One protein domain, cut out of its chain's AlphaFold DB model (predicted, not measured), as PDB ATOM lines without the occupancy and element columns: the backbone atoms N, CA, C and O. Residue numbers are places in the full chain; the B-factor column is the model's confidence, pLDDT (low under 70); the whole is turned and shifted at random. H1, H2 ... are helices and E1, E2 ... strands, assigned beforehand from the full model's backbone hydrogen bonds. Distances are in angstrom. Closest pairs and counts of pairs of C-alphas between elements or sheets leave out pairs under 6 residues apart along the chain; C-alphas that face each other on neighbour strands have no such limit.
ATOM      1  N   ILE A 377     274.400 302.053 274.005       70.25
ATOM      2  CA  ILE A 377     275.450 301.648 274.943       70.25
ATOM      3  C   ILE A 377     276.774 301.996 274.256       70.25
ATOM      4  O   ILE A 377     277.106 301.404 273.236       70.25
ATOM      5  N   ARG A 378     277.462 303.047 274.723       64.12
ATOM      6  CA  ARG A 378     278.649 303.623 274.066       64.12
ATOM      7  C   ARG A 378     279.603 304.242 275.083       64.12
ATOM      8  O   ARG A 378     279.278 305.272 275.672       64.12
ATOM      9  N   GLY A 379     280.810 303.687 275.193       74.25
ATOM     10  CA  GLY A 379     281.942 304.285 275.910       74.25
ATOM     11  C   GLY A 379     281.709 304.439 277.413       74.25
ATOM     12  O   GLY A 379     281.970 303.523 278.181       74.25
ATOM     13  N   ASP A 380     281.245 305.614 277.833       78.75
ATOM     14  CA  ASP A 380     280.855 305.902 279.216       78.75
ATOM     15  C   ASP A 380     279.333 305.794 279.445       78.75
ATOM     16  O   ASP A 380     278.882 305.802 280.587       78.75
ATOM     17  N   THR A 381     278.519 305.716 278.390       84.06
ATOM     18  CA  THR A 381     277.081 306.016 278.437       84.06
ATOM     19  C   THR A 381     276.204 304.814 278.079       84.06
ATOM     20  O   THR A 381     276.283 304.280 276.978       84.06
ATOM     21  N   THR A 382     275.250 304.492 278.953       88.94
ATOM     22  CA  THR A 382     274.118 303.582 278.711       88.94
ATOM     23  C   THR A 382     272.805 304.369 278.708       88.94
ATOM     24  O   THR A 382     272.456 305.006 279.696       88.94
ATOM     25  N   ALA A 383     272.038 304.329 277.624       89.19
ATOM     26  CA  ALA A 383     270.759 305.002 277.438       89.19
ATOM     27  C   ALA A 383     269.684 303.983 277.038       89.19
ATOM     28  O   ALA A 383     269.751 303.432 275.947       89.19
ATOM     29  N   ILE A 384     268.691 303.759 277.899       89.06
ATOM     30  CA  ILE A 384     267.609 302.779 277.693       89.06
ATOM     31  C   ILE A 384     266.238 303.446 277.815       89.06
ATOM     32  O   ILE A 384     266.085 304.401 278.581       89.06
ATOM     33  N   THR A 385     265.211 302.970 277.111       89.62
ATOM     34  CA  THR A 385     263.854 303.514 277.278       89.62
ATOM     35  C   THR A 385     263.198 303.055 278.578       89.62
ATOM     36  O   THR A 385     263.554 302.035 279.172       89.62
ATOM     37  N   GLY A 386     262.145 303.757 279.004       88.19
ATOM     38  CA  GLY A 386     261.264 303.299 280.075       88.19
ATOM     39  C   GLY A 386     260.607 301.942 279.792       88.19
ATOM     40  O   GLY A 386     260.327 301.212 280.745       88.19
ATOM     41  N   LYS A 387     260.400 301.570 278.516       86.69
ATOM     42  CA  LYS A 387     259.940 300.226 278.129       86.69
ATOM     43  C   LYS A 387     261.021 299.183 278.432       86.69
ATOM     44  O   LYS A 387     260.741 298.240 279.171       86.69
ATOM     45  N   ARG A 388     262.255 299.382 277.949       85.69
ATOM     46  CA  ARG A 388     263.398 298.489 278.221       85.69
ATOM     47  C   ARG A 388     263.688 298.373 279.721       85.69
ATOM     48  O   ARG A 388     263.809 297.262 280.223       85.69
ATOM     49  N   LEU A 389     263.664 299.484 280.462       90.94
ATOM     50  CA  LEU A 389     263.830 299.505 281.922       90.94
ATOM     51  C   LEU A 389     262.801 298.626 282.659       90.94
ATOM     52  O   LEU A 389     263.147 297.959 283.634       90.94
ATOM     53  N   ARG A 390     261.537 298.613 282.209       91.00
ATOM     54  CA  ARG A 390     260.489 297.739 282.768       91.00
ATOM     55  C   ARG A 390     260.714 296.264 282.450       91.00
ATOM     56  O   ARG A 390     260.440 295.438 283.311       91.00
ATOM     57  N   LEU A 391     261.213 295.946 281.255       84.88
ATOM     58  CA  LEU A 391     261.545 294.572 280.863       84.88
ATOM     59  C   LEU A 391     262.738 294.047 281.675       84.88
ATOM     60  O   LEU A 391     262.631 293.009 282.318       84.88
ATOM     61  N   MET A 392     263.830 294.816 281.749       83.44
ATOM     62  CA  MET A 392     265.025 294.446 282.521       83.44
ATOM     63  C   MET A 392     264.728 294.231 284.012       83.44
ATOM     64  O   MET A 392     265.399 293.429 284.657       83.44
ATOM     65  N   ALA A 393     263.718 294.914 284.565       85.31
ATOM     66  CA  ALA A 393     263.309 294.771 285.962       85.31
ATOM     67  C   ALA A 393     262.729 293.389 286.317       85.31
ATOM     68  O   ALA A 393     262.666 293.068 287.502       85.31
ATOM     69  N   ALA A 394     262.324 292.579 285.329       79.31
ATOM     70  CA  ALA A 394     261.903 291.197 285.554       79.31
ATOM     71  C   ALA A 394     263.103 290.304 285.915       79.31
ATOM     72  O   ALA A 394     263.080 289.641 286.949       79.31
ATOM     73  N   SER A 395     264.176 290.358 285.117       74.62
ATOM     74  CA  SER A 395     265.423 289.613 285.358       74.62
ATOM     75  C   SER A 395     266.264 290.206 286.496       74.62
ATOM     76  O   SER A 395     267.055 289.510 287.122       74.62
ATOM     77  N   HIS A 396     266.075 291.494 286.794       85.25
ATOM     78  CA  HIS A 396     266.828 292.241 287.803       85.25
ATOM     79  C   HIS A 396     265.905 292.823 288.891       85.25
ATOM     80  O   HIS A 396     265.775 294.045 288.993       85.25
ATOM     81  N   PRO A 397     265.248 292.005 289.736       85.75
ATOM     82  CA  PRO A 397     264.207 292.485 290.653       85.75
ATOM     83  C   PRO A 397     264.730 293.346 291.817       85.75
ATOM     84  O   PRO A 397     263.984 294.160 292.366       85.75
ATOM     85  N   VAL A 398     266.003 293.190 292.202       89.62
ATOM     86  CA  VAL A 398     266.611 293.903 293.345       89.62
ATOM     87  C   VAL A 398     267.498 295.064 292.884       89.62
ATOM     88  O   VAL A 398     267.277 296.207 293.293       89.62
ATOM     89  N   TRP A 399     268.472 294.774 292.018       89.31
ATOM     90  CA  TRP A 399     269.494 295.709 291.542       89.31
ATOM     91  C   TRP A 399     269.558 295.700 290.022       89.31
ATOM     92  O   TRP A 399     269.779 294.647 289.436       89.31
ATOM     93  N   MET A 400     269.431 296.872 289.407       93.38
ATOM     94  CA  MET A 400     269.660 297.086 287.984       93.38
ATOM     95  C   MET A 400     271.153 297.355 287.748       93.38
ATOM     96  O   MET A 400     271.653 298.350 288.292       93.38
ATOM     97  N   PRO A 401     271.865 296.504 286.991       91.62
ATOM     98  CA  PRO A 401     273.271 296.705 286.674       91.62
ATOM     99  C   PRO A 401     273.457 297.651 285.479       91.62
ATOM    100  O   PRO A 401     272.677 297.646 284.529       91.62
ATOM    101  N   PHE A 402     274.530 298.436 285.528       89.94
ATOM    102  CA  PHE A 402     275.072 299.226 284.429       89.94
ATOM    103  C   PHE A 402     276.594 299.067 284.453       89.94
ATOM    104  O   PHE A 402     277.253 299.563 285.368       89.94
ATOM    105  N   ASP A 403     277.144 298.354 283.476       84.88
ATOM    106  CA  ASP A 403     278.576 298.070 283.352       84.88
ATOM    107  C   ASP A 403     279.206 298.976 282.281       84.88
ATOM    108  O   ASP A 403     278.732 298.985 281.148       84.88
ATOM    109  N   GLN A 404     280.259 299.727 282.628       80.50
ATOM    110  CA  GLN A 404     281.095 300.524 281.707       80.50
ATOM    111  C   GLN A 404     282.514 300.688 282.278       80.50
ATOM    112  O   GLN A 404     282.669 300.781 283.494       80.50
ATOM    113  N   ASP A 405     283.546 300.726 281.425       72.44
ATOM    114  CA  ASP A 405     284.976 300.922 281.778       72.44
ATOM    115  C   ASP A 405     285.409 300.255 283.105       72.44
ATOM    116  O   ASP A 405     285.833 300.892 284.074       72.44
ATOM    117  N   MET A 406     285.244 298.929 283.167       74.94
ATOM    118  CA  MET A 406     285.588 298.094 284.329       74.94
ATOM    119  C   MET A 406     284.866 298.459 285.644       74.94
ATOM    120  O   MET A 406     285.232 297.936 286.699       74.94
ATOM    121  N   VAL A 407     283.825 299.292 285.604       82.56
ATOM    122  CA  VAL A 407     282.959 299.655 286.731       82.56
ATOM    123  C   VAL A 407     281.566 299.075 286.513       82.56
ATOM    124  O   VAL A 407     280.956 299.273 285.466       82.56
ATOM    125  N   LYS A 408     281.030 298.407 287.537       89.00
ATOM    126  CA  LYS A 408     279.631 297.977 287.580       89.00
ATOM    127  C   LYS A 408     278.875 298.838 288.578       89.00
ATOM    128  O   LYS A 408     279.154 298.772 289.772       89.00
ATOM    129  N   LEU A 409     277.917 299.629 288.110       91.56
ATOM    130  CA  LEU A 409     276.987 300.392 288.939       91.56
ATOM    131  C   LEU A 409     275.686 299.605 289.118       91.56
ATOM    132  O   LEU A 409     275.017 299.260 288.153       91.56
ATOM    133  N   GLU A 410     275.297 299.370 290.364       94.12
ATOM    134  CA  GLU A 410     274.067 298.681 290.739       94.12
ATOM    135  C   GLU A 410     273.125 299.659 291.449       94.12
ATOM    136  O   GLU A 410     273.427 300.183 292.525       94.12
ATOM    137  N   ILE A 411     271.966 299.914 290.840       95.25
ATOM    138  CA  ILE A 411     270.948 300.863 291.322       95.25
ATOM    139  C   ILE A 411     269.706 300.072 291.748       95.25
ATOM    140  O   ILE A 411     269.330 299.152 291.023       95.25
ATOM    141  N   PRO A 412     269.007 300.390 292.858       96.75
ATOM    142  CA  PRO A 412     267.831 299.617 293.237       96.75
ATOM    143  C   PRO A 412     266.756 299.687 292.148       96.75
ATOM    144  O   PRO A 412     266.286 300.775 291.796       96.75
ATOM    145  N   THR A 413     266.300 298.537 291.658       92.50
ATOM    146  CA  THR A 413     265.313 298.461 290.566       92.50
ATOM    147  C   THR A 413     264.023 299.193 290.929       92.50
ATOM    148  O   THR A 413     263.485 299.969 290.140       92.50
ATOM    149  N   LYS A 414     263.581 299.058 292.186       94.31
ATOM    150  CA  LYS A 414     262.433 299.794 292.737       94.31
ATOM    151  C   LYS A 414     262.602 301.318 292.664       94.31
ATOM    152  O   LYS A 414     261.618 302.019 292.432       94.31
ATOM    153  N   PHE A 415     263.819 301.840 292.846       96.06
ATOM    154  CA  PHE A 415     264.087 303.271 292.698       96.06
ATOM    155  C   PHE A 415     263.963 303.697 291.230       96.06
ATOM    156  O   PHE A 415     263.231 304.646 290.950       96.06
ATOM    157  N   LEU A 416     264.577 302.971 290.290       95.12
ATOM    158  CA  LEU A 416     264.481 303.310 288.865       95.12
ATOM    159  C   LEU A 416     263.046 303.241 288.334       95.12
ATOM    160  O   LEU A 416     262.611 304.149 287.629       95.12
ATOM    161  N   LEU A 417     262.267 302.230 288.727       94.12
ATOM    162  CA  LEU A 417     260.847 302.154 288.373       94.12
ATOM    163  C   LEU A 417     260.037 303.320 288.968       94.12
ATOM    164  O   LEU A 417     259.152 303.854 288.298       94.12
ATOM    165  N   SER A 418     260.378 303.784 290.181       95.19
ATOM    166  CA  SER A 418     259.729 304.949 290.808       95.19
ATOM    167  C   SER A 418     259.979 306.275 290.078       95.19
ATOM    168  O   SER A 418     259.214 307.222 290.260       95.19
ATOM    169  N   LEU A 419     260.986 306.345 289.196       93.69
ATOM    170  CA  LEU A 419     261.202 307.501 288.322       93.69
ATOM    171  C   LEU A 419     260.080 307.670 287.283       93.69
ATOM    172  O   LEU A 419     259.963 308.753 286.705       93.69
ATOM    173  N   GLY A 420     259.269 306.636 287.023       92.69
ATOM    174  CA  GLY A 420     258.077 306.720 286.175       92.69
ATOM    175  C   GLY A 420     258.377 307.173 284.745       92.69
ATOM    176  O   GLY A 420     257.834 308.184 284.294       92.69
ATOM    177  N   LEU A 421     259.298 306.493 284.057       92.88
ATOM    178  CA  LEU A 421     259.615 306.784 282.656       92.88
ATOM    179  C   LEU A 421     258.520 306.262 281.721       92.88
ATOM    180  O   LEU A 421     258.071 305.118 281.860       92.88
ATOM    181  N   LYS A 422     258.124 307.075 280.739       91.19
ATOM    182  CA  LYS A 422     257.246 306.633 279.638       91.19
ATOM    183  C   LYS A 422     257.961 305.624 278.734       91.19
ATOM    184  O   LYS A 422     259.186 305.572 278.721       91.19
ATOM    185  N   ASP A 423     257.202 304.852 277.958       87.31
ATOM    186  CA  ASP A 423     257.743 303.821 277.053       87.31
ATOM    187  C   ASP A 423     258.803 304.345 276.074       87.31
ATOM    188  O   ASP A 423     259.715 303.604 275.744       87.31
ATOM    189  N   THR A 424     258.717 305.613 275.657       85.56
ATOM    190  CA  THR A 424     259.643 306.276 274.716       85.56
ATOM    191  C   THR A 424     260.599 307.279 275.380       85.56
ATOM    192  O   THR A 424     261.309 308.026 274.708       85.56
ATOM    193  N   GLU A 425     260.607 307.354 276.713       88.88
ATOM    194  CA  GLU A 425     261.469 308.265 277.468       88.88
ATOM    195  C   GLU A 425     262.763 307.555 277.871       88.88
ATOM    196  O   GLU A 425     262.707 306.460 278.424       88.88
ATOM    197  N   LEU A 426     263.919 308.176 277.618       90.88
ATOM    198  CA  LEU A 426     265.227 307.589 277.923       90.88
ATOM    199  C   LEU A 426     265.655 307.831 279.380       90.88
ATOM    200  O   LEU A 426     265.619 308.963 279.872       90.88
ATOM    201  N   LEU A 427     266.134 306.773 280.034       94.62
ATOM    202  CA  LEU A 427     267.049 306.819 281.170       94.62
ATOM    203  C   LEU A 427     268.470 306.756 280.608       94.62
ATOM    204  O   LEU A 427     268.812 305.775 279.957       94.62
ATOM    205  N   ARG A 428     269.300 307.763 280.874       94.38
ATOM    206  CA  ARG A 428     270.727 307.767 280.523       94.38
ATOM    207  C   ARG A 428     271.556 307.624 281.794       94.38
ATOM    208  O   ARG A 428     271.331 308.366 282.739       94.38
ATOM    209  N   VAL A 429     272.513 306.715 281.813       93.94
ATOM    210  CA  VAL A 429     273.493 306.475 282.874       93.94
ATOM    211  C   VAL A 429     274.865 306.681 282.245       93.94
ATOM    212  O   VAL A 429     275.113 306.162 281.166       93.94
ATOM    213  N   VAL A 430     275.724 307.471 282.876       91.88
ATOM    214  CA  VAL A 430     277.066 307.812 282.392       91.88
ATOM    215  C   VAL A 430     278.062 307.488 283.498       91.88
ATOM    216  O   VAL A 430     277.876 307.929 284.635       91.88
ATOM    217  N   ILE A 431     279.082 306.703 283.177       90.75
ATOM    218  CA  ILE A 431     280.098 306.152 284.071       90.75
ATOM    219  C   ILE A 431     281.455 306.368 283.385       90.75
ATOM    220  O   ILE A 431     281.876 305.580 282.546       90.75
ATOM    221  N   GLU A 432     282.141 307.459 283.725       87.19
ATOM    222  CA  GLU A 432     283.463 307.788 283.171       87.19
ATOM    223  C   GLU A 432     284.560 307.426 284.173       87.19
ATOM    224  O   GLU A 432     284.538 307.909 285.313       87.19
ATOM    225  N   ARG A 433     285.600 306.703 283.754       77.38
ATOM    226  CA  ARG A 433     286.851 306.665 284.517       77.38
ATOM    227  C   ARG A 433     287.630 307.963 284.318       77.38
ATOM    228  O   ARG A 433     287.696 308.527 283.227       77.38
ATOM    229  N   ARG A 434     288.255 308.454 285.386       73.44
ATOM    230  CA  ARG A 434     289.087 309.663 285.379       73.44
ATOM    231  C   ARG A 434     290.535 309.343 285.703       73.44
ATOM    232  O   ARG A 434     290.822 308.442 286.491       73.44
ATOM    233  N   GLN A 435     291.443 310.133 285.128       60.44
ATOM    234  CA  GLN A 435     292.872 310.069 285.439       60.44
ATOM    235  C   GLN A 435     293.098 310.210 286.956       60.44
ATOM    236  O   GLN A 435     292.592 311.148 287.573       60.44
ATOM    237  N   GLY A 436     293.859 309.280 287.542       57.59
ATOM    238  CA  GLY A 436     294.098 309.216 288.990       57.59
ATOM    239  C   GLY A 436     293.010 308.477 289.779       57.59
ATOM    240  O   GLY A 436     292.540 308.997 290.789       57.59
ATOM    241  N   ASP A 437     292.615 307.290 289.306       66.31
ATOM    242  CA  ASP A 437     291.732 306.333 289.997       66.31
ATOM    243  C   ASP A 437     290.395 306.927 290.475       66.31
ATOM    244  O   ASP A 437     289.917 306.675 291.585       66.31
ATOM    245  N   GLY A 438     289.776 307.744 289.621       77.88
ATOM    246  CA  GLY A 438     288.439 308.293 289.839       77.88
ATOM    247  C   GLY A 438     287.383 307.652 288.938       77.88
ATOM    248  O   GLY A 438     287.690 307.209 287.835       77.88
ATOM    249  N   VAL A 439     286.127 307.680 289.382       86.88
ATOM    250  CA  VAL A 439     284.935 307.348 288.586       86.88
ATOM    251  C   VAL A 439     283.938 308.499 288.706       86.88
ATOM    252  O   VAL A 439     283.697 309.001 289.801       86.88
ATOM    253  N   SER A 440     283.349 308.936 287.600       89.75
ATOM    254  CA  SER A 440     282.265 309.918 287.558       89.75
ATOM    255  C   SER A 440     280.981 309.213 287.156       89.75
ATOM    256  O   SER A 440     280.922 308.627 286.084       89.75
ATOM    257  N   ILE A 441     279.960 309.274 288.010       93.00
ATOM    258  CA  ILE A 441     278.644 308.672 287.772       93.00
ATOM    259  C   ILE A 441     277.631 309.802 287.611       93.00
ATOM    260  O   ILE A 441     277.468 310.601 288.534       93.00
ATOM    261  N   ARG A 442     276.929 309.864 286.476       94.44
ATOM    262  CA  ARG A 442     275.851 310.827 286.180       94.44
ATOM    263  C   ARG A 442     274.650 310.090 285.603       94.44
ATOM    264  O   ARG A 442     274.817 309.117 284.882       94.44
ATOM    265  N   ILE A 443     273.430 310.517 285.921       95.56
ATOM    266  CA  ILE A 443     272.208 309.822 285.486       95.56
ATOM    267  C   ILE A 443     271.160 310.851 285.096       95.56
ATOM    268  O   ILE A 443     270.989 311.836 285.800       95.56
ATOM    269  N   PHE A 444     270.432 310.624 284.009       94.31
ATOM    270  CA  PHE A 444     269.459 311.551 283.448       94.31
ATOM    271  C   PHE A 444     268.143 310.840 283.135       94.31
ATOM    272  O   PHE A 444     268.135 309.745 282.576       94.31
ATOM    273  N   LYS A 445     267.020 311.498 283.432       92.19
ATOM    274  CA  LYS A 445     265.708 311.180 282.857       92.19
ATOM    275  C   LYS A 445     265.439 312.194 281.747       92.19
ATOM    276  O   LYS A 445     265.247 313.381 282.020       92.19
ATOM    277  N   GLY A 446     265.482 311.738 280.497       84.25
ATOM    278  CA  GLY A 446     265.539 312.612 279.329       84.25
ATOM    279  C   GLY A 446     266.784 313.503 279.375       84.25
ATOM    280  O   GLY A 446     267.909 313.013 279.301       84.25
ATOM    281  N   GLU A 447     266.572 314.809 279.521       82.69
ATOM    282  CA  GLU A 447     267.631 315.826 279.644       82.69
ATOM    283  C   GLU A 447     267.907 316.235 281.103       82.69
ATOM    284  O   GLU A 447     268.863 316.955 281.382       82.69
ATOM    285  N   LYS A 448     267.083 315.791 282.061       91.06
ATOM    286  CA  LYS A 448     267.186 316.207 283.463       91.06
ATOM    287  C   LYS A 448     268.069 315.256 284.261       91.06
ATOM    288  O   LYS A 448     267.701 314.096 284.445       91.06
ATOM    289  N   GLU A 449     269.166 315.767 284.816       93.88
ATOM    290  CA  GLU A 449     270.020 314.994 285.722       93.88
ATOM    291  C   GLU A 449     269.290 314.629 287.035       93.88
ATOM    292  O   GLU A 449     268.568 315.432 287.637       93.88
ATOM    293  N   ILE A 450     269.483 313.388 287.475       94.31
ATOM    294  CA  ILE A 450     269.006 312.797 288.722       94.31
ATOM    295  C   ILE A 450     270.185 312.767 289.690       94.31
ATOM    296  O   ILE A 450     271.062 311.923 289.581       94.31
ATOM    297  N   THR A 451     270.178 313.658 290.679       91.25
ATOM    298  CA  THR A 451     271.304 313.817 291.616       91.25
ATOM    299  C   THR A 451     271.249 312.920 292.853       91.25
ATOM    300  O   THR A 451     272.171 312.927 293.664       91.25
ATOM    301  N   LYS A 452     270.171 312.147 293.033       93.88
ATOM    302  CA  LYS A 452     269.979 311.227 294.165       93.88
ATOM    303  C   LYS A 452     269.735 309.822 293.642       93.88
ATOM    304  O   LYS A 452     268.769 309.620 292.916       93.88
ATOM    305  N   ILE A 453     270.551 308.870 294.079       92.19
ATOM    306  CA  ILE A 453     270.432 307.444 293.757       92.19
ATOM    307  C   ILE A 453     270.519 306.600 295.035       92.19
ATOM    308  O   ILE A 453     271.499 305.888 295.261       92.19
ATOM    309  N   PRO A 454     269.525 306.718 295.936       90.44
ATOM    310  CA  PRO A 454     269.593 306.143 297.274       90.44
ATOM    311  C   PRO A 454     269.755 304.623 297.227       90.44
ATOM    312  O   PRO A 454     269.035 303.946 296.504       90.44
ATOM    313  N   GLY A 455     270.678 304.097 298.033       86.56
ATOM    314  CA  GLY A 455     270.942 302.663 298.153       86.56
ATOM    315  C   GLY A 455     271.862 302.078 297.081       86.56
ATOM    316  O   GLY A 455     272.273 300.939 297.245       86.56
ATOM    317  N   SER A 456     272.211 302.820 296.030       92.44
ATOM    318  CA  SER A 456     273.066 302.310 294.950       92.44
ATOM    319  C   SER A 456     274.474 301.959 295.437       92.44
ATOM    320  O   SER A 456     274.935 302.418 296.484       92.44
ATOM    321  N   ARG A 457     275.189 301.154 294.658       91.38
ATOM    322  CA  ARG A 457     276.592 300.803 294.909       91.38
ATOM    323  C   ARG A 457     277.327 300.615 293.591       91.38
ATOM    324  O   ARG A 457     276.691 300.291 292.596       91.38
ATOM    325  N   PHE A 458     278.643 300.785 293.576       87.62
ATOM    326  CA  PHE A 458     279.458 300.374 292.434       87.62
ATOM    327  C   PHE A 458     280.613 299.466 292.859       87.62
ATOM    328  O   PHE A 458     281.154 299.612 293.955       87.62
ATOM    329  N   THR A 459     280.995 298.529 291.995       82.69
ATOM    330  CA  THR A 459     282.231 297.737 292.104       82.69
ATOM    331  C   THR A 459     283.163 298.082 290.945       82.69
ATOM    332  O   THR A 459     282.732 298.650 289.938       82.69
ATOM    333  N   TRP A 460     284.451 297.759 291.079       75.75
ATOM    334  CA  TRP A 460     285.438 297.940 290.013       75.75
ATOM    335  C   TRP A 460     286.287 296.674 289.841       75.75
ATOM    336  O   TRP A 460     286.694 296.048 290.818       75.75
ATOM    337  N   LYS A 461     286.533 296.289 288.586       60.47
ATOM    338  CA  LYS A 461     286.998 294.951 288.178       60.47
ATOM    339  C   LYS A 461     288.530 294.753 288.202       60.47
ATOM    340  O   LYS A 461     289.019 293.862 287.521       60.47
ATOM    341  N   GLN A 462     289.312 295.563 288.934       55.44
ATOM    342  CA  GLN A 462     290.777 295.343 289.068       55.44
ATOM    343  C   GLN A 462     291.223 294.836 290.449       55.44
ATOM    344  O   GLN A 462     292.413 294.603 290.648       55.44
ATOM    345  N   ASN A 463     290.305 294.676 291.401       48.47
ATOM    346  CA  ASN A 463     290.613 294.136 292.721       48.47
ATOM    347  C   ASN A 463     290.119 292.688 292.808       48.47
ATOM    348  O   ASN A 463     288.968 292.420 292.471       48.47
ATOM    349  N   VAL A 464     290.969 291.786 293.306       43.03
ATOM    350  CA  VAL A 464     290.615 290.371 293.544       43.03
ATOM    351  C   VAL A 464     289.462 290.264 294.556       43.03
ATOM    352  O   VAL A 464     288.563 289.448 294.393       43.03
ATOM    353  N   ASP A 465     289.415 291.184 295.528       48.06
ATOM    354  CA  ASP A 465     288.264 291.392 296.408       48.06
ATOM    355  C   ASP A 465     287.334 292.483 295.842       48.06
ATOM    356  O   ASP A 465     287.598 293.685 295.999       48.06
ATOM    357  N   MET A 466     286.221 292.085 295.212       54.19
ATOM    358  CA  MET A 466     285.197 292.987 294.650       54.19
ATOM    359  C   MET A 466     284.370 293.718 295.731       54.19
ATOM    360  O   MET A 466     283.163 293.512 295.866       54.19
ATOM    361  N   VAL A 467     284.998 294.597 296.515       63.75
ATOM    362  CA  VAL A 467     284.321 295.366 297.573       63.75
ATOM    363  C   VAL A 467     283.400 296.439 296.959       63.75
ATOM    364  O   VAL A 467     283.896 297.352 296.294       63.75
ATOM    365  N   PRO A 468     282.073 296.397 297.196       76.19
ATOM    366  CA  PRO A 468     281.153 297.404 296.677       76.19
ATOM    367  C   PRO A 468     281.239 298.716 297.464       76.19
ATOM    368  O   PRO A 468     281.111 298.744 298.690       76.19
ATOM    369  N   VAL A 469     281.377 299.828 296.746       82.12
ATOM    370  CA  VAL A 469     281.320 301.186 297.292       82.12
ATOM    371  C   VAL A 469     279.881 301.691 297.223       82.12
ATOM    372  O   VAL A 469     279.350 301.944 296.142       82.12
ATOM    373  N   SER A 470     279.235 301.853 298.377       86.38
ATOM    374  CA  SER A 470     277.880 302.414 298.467       86.38
ATOM    375  C   SER A 470     277.852 303.898 298.084       86.38
ATOM    376  O   SER A 470     278.624 304.700 298.613       86.38
ATOM    377  N   VAL A 471     276.908 304.285 297.224       88.31
ATOM    378  CA  VAL A 471     276.693 305.661 296.753       88.31
ATOM    379  C   VAL A 471     275.214 306.045 296.841       88.31
ATOM    380  O   VAL A 471     274.318 305.239 296.616       88.31
ATOM    381  N   SER A 472     274.933 307.295 297.206       86.38
ATOM    382  CA  SER A 472     273.559 307.796 297.407       86.38
ATOM    383  C   SER A 472     273.186 308.969 296.494       86.38
ATOM    384  O   SER A 472     272.045 309.440 296.520       86.38
ATOM    385  N   GLN A 473     274.132 309.443 295.685       91.38
ATOM    386  CA  GLN A 473     274.036 310.607 294.802       91.38
ATOM    387  C   GLN A 473     274.797 310.333 293.497       91.38
ATOM    388  O   GLN A 473     275.511 309.337 293.416       91.38
ATOM    389  N   THR A 474     274.625 311.178 292.480       91.25
ATOM    390  CA  THR A 474     275.571 311.239 291.352       91.25
ATOM    391  C   THR A 474     276.768 312.107 291.731       91.25
ATOM    392  O   THR A 474     276.699 312.911 292.665       91.25
ATOM    393  N   GLY A 475     277.886 311.948 291.025       89.19
ATOM    394  CA  GLY A 475     279.094 312.727 291.268       89.19
ATOM    395  C   GLY A 475     280.380 311.958 291.001       89.19
ATOM    396  O   GLY A 475     280.397 310.938 290.317       89.19
ATOM    397  N   ASN A 476     281.473 312.484 291.554       88.69
ATOM    398  CA  ASN A 476     282.819 311.963 291.346       88.69
ATOM    399  C   ASN A 476     283.279 311.197 292.589       88.69
ATOM    400  O   ASN A 476     283.386 311.768 293.676       88.69
ATOM    401  N   TYR A 477     283.598 309.924 292.403       84.94
ATOM    402  CA  TYR A 477     284.072 309.002 293.421       84.94
ATOM    403  C   TYR A 477     285.553 308.721 293.206       84.94
ATOM    404  O   TYR A 477     286.015 308.584 292.077       84.94
ATOM    405  N   LYS A 478     286.311 308.635 294.299       77.38
ATOM    406  CA  LYS A 478     287.649 308.042 294.261       77.38
ATOM    407  C   LYS A 478     287.498 306.543 294.452       77.38
ATOM    408  O   LYS A 478     286.816 306.126 295.390       77.38
ATOM    409  N   ILE A 479     288.151 305.757 293.606       67.75
ATOM    410  CA  ILE A 479     288.378 304.344 293.882       67.75
ATOM    411  C   ILE A 479     289.295 304.298 295.115       67.75
ATOM    412  O   ILE A 479     290.310 305.005 295.142       67.75
TER     413      ILE A 479
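AT A GLANCE: This is residues 377 to 479 of the 521 residues of an uncharacterized protein of Clostridium sp. CAG:167 (UniProt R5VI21). The domain is a small sandwich: a sheet of four strands, E1, E4, E5 and E7, lies face to face with a sheet of three, E2, E3 and E6, and the strands of the one sheet cross those of the other. Two helices, H1 and H2, sit side by side at one end of the sandwich, and H1 stands up from the larger sheet and reaches the smaller one. The printed part has 103 residues, with two named helices and seven named strands in the order E1 H1 E2 E3 H2 E4 E5 E6 E7. The sheets run E1 - E4 - E5 - E7 and E2 - E3 - E6, both antiparallel throughout, and the class is mixed, helices and strands. The whole is compact, with a radius of gyration of the C-alphas of 13.1 A and spans of 38 by 26 by 23 A.

IN THESE COORDINATES: In the larger sheet, E1 is residues 381 to 385, beginning at C-alpha 381 (277.081, 306.016, 278.437). E4, residues 426 to 434, is 25.1 A long, and E5, residues 438 to 445, is 24.0 A. E7 is residues 475 to 478, ending at C-alpha 478 (287.649, 308.042, 294.261). In the smaller sheet, E2 is residues 399 to 404, 16.0 A; E3 is residues 407 to 412, 16.5 A; E6 is residues 457 to 460. H1, residues 386 to 395, is 15.2 A long and begins at C-alpha 386 (261.264, 303.299, 280.075); H2 is residues 413 to 418.

HOW THE PARTS SIT: E1 and E4 are antiparallel, with N 382 and O 429 2.8 A apart. E4 and E5 form a hairpin, with N 430 and O 442 at 2.7 A. E5 and E7 are antiparallel, with N 439 and O 477 at 2.8 A. In the other sheet, E2 and E3 form a hairpin, with N 402 and O 409 at 2.8 A, and E3 and E6 are antiparallel, with N 410 and O 457 at 2.8 A. Between the sheets, the closest C-alphas of E2 and E4 are those of Gln 404 and Ile 431, 6.2 A apart. H1 is on the larger sheet, over E1 at a height of 8.4 A, and its line rises 63 degrees: it stands up from the sheet. H1 only grazes the smaller sheet with residues 389 to 393, and H2 only grazes it with residues 413 to 418. H1 and H2 touch, closest at the C-alphas of Ala 393 and Thr 413, 6.2 A, at a shallow tilt of 30 degrees, opposite ways. Every O i to N i+4 pair is within hydrogen-bond range in H2, and 4 of 6 are in H1.

THE WHOLE: The two C-alphas farthest apart, those of Lys 422 and Val 464, are 39.6 A apart. The printed part has no cut. The links E5 to E6 and E6 to E7 are long; in the second, residues 469 to 470 pair with residues 457 to 458 of E6. The mean pLDDT of the printed part is 84.3, with residue 378, residues 435 to 437, residues 461 to 467 and residue 479 under 70.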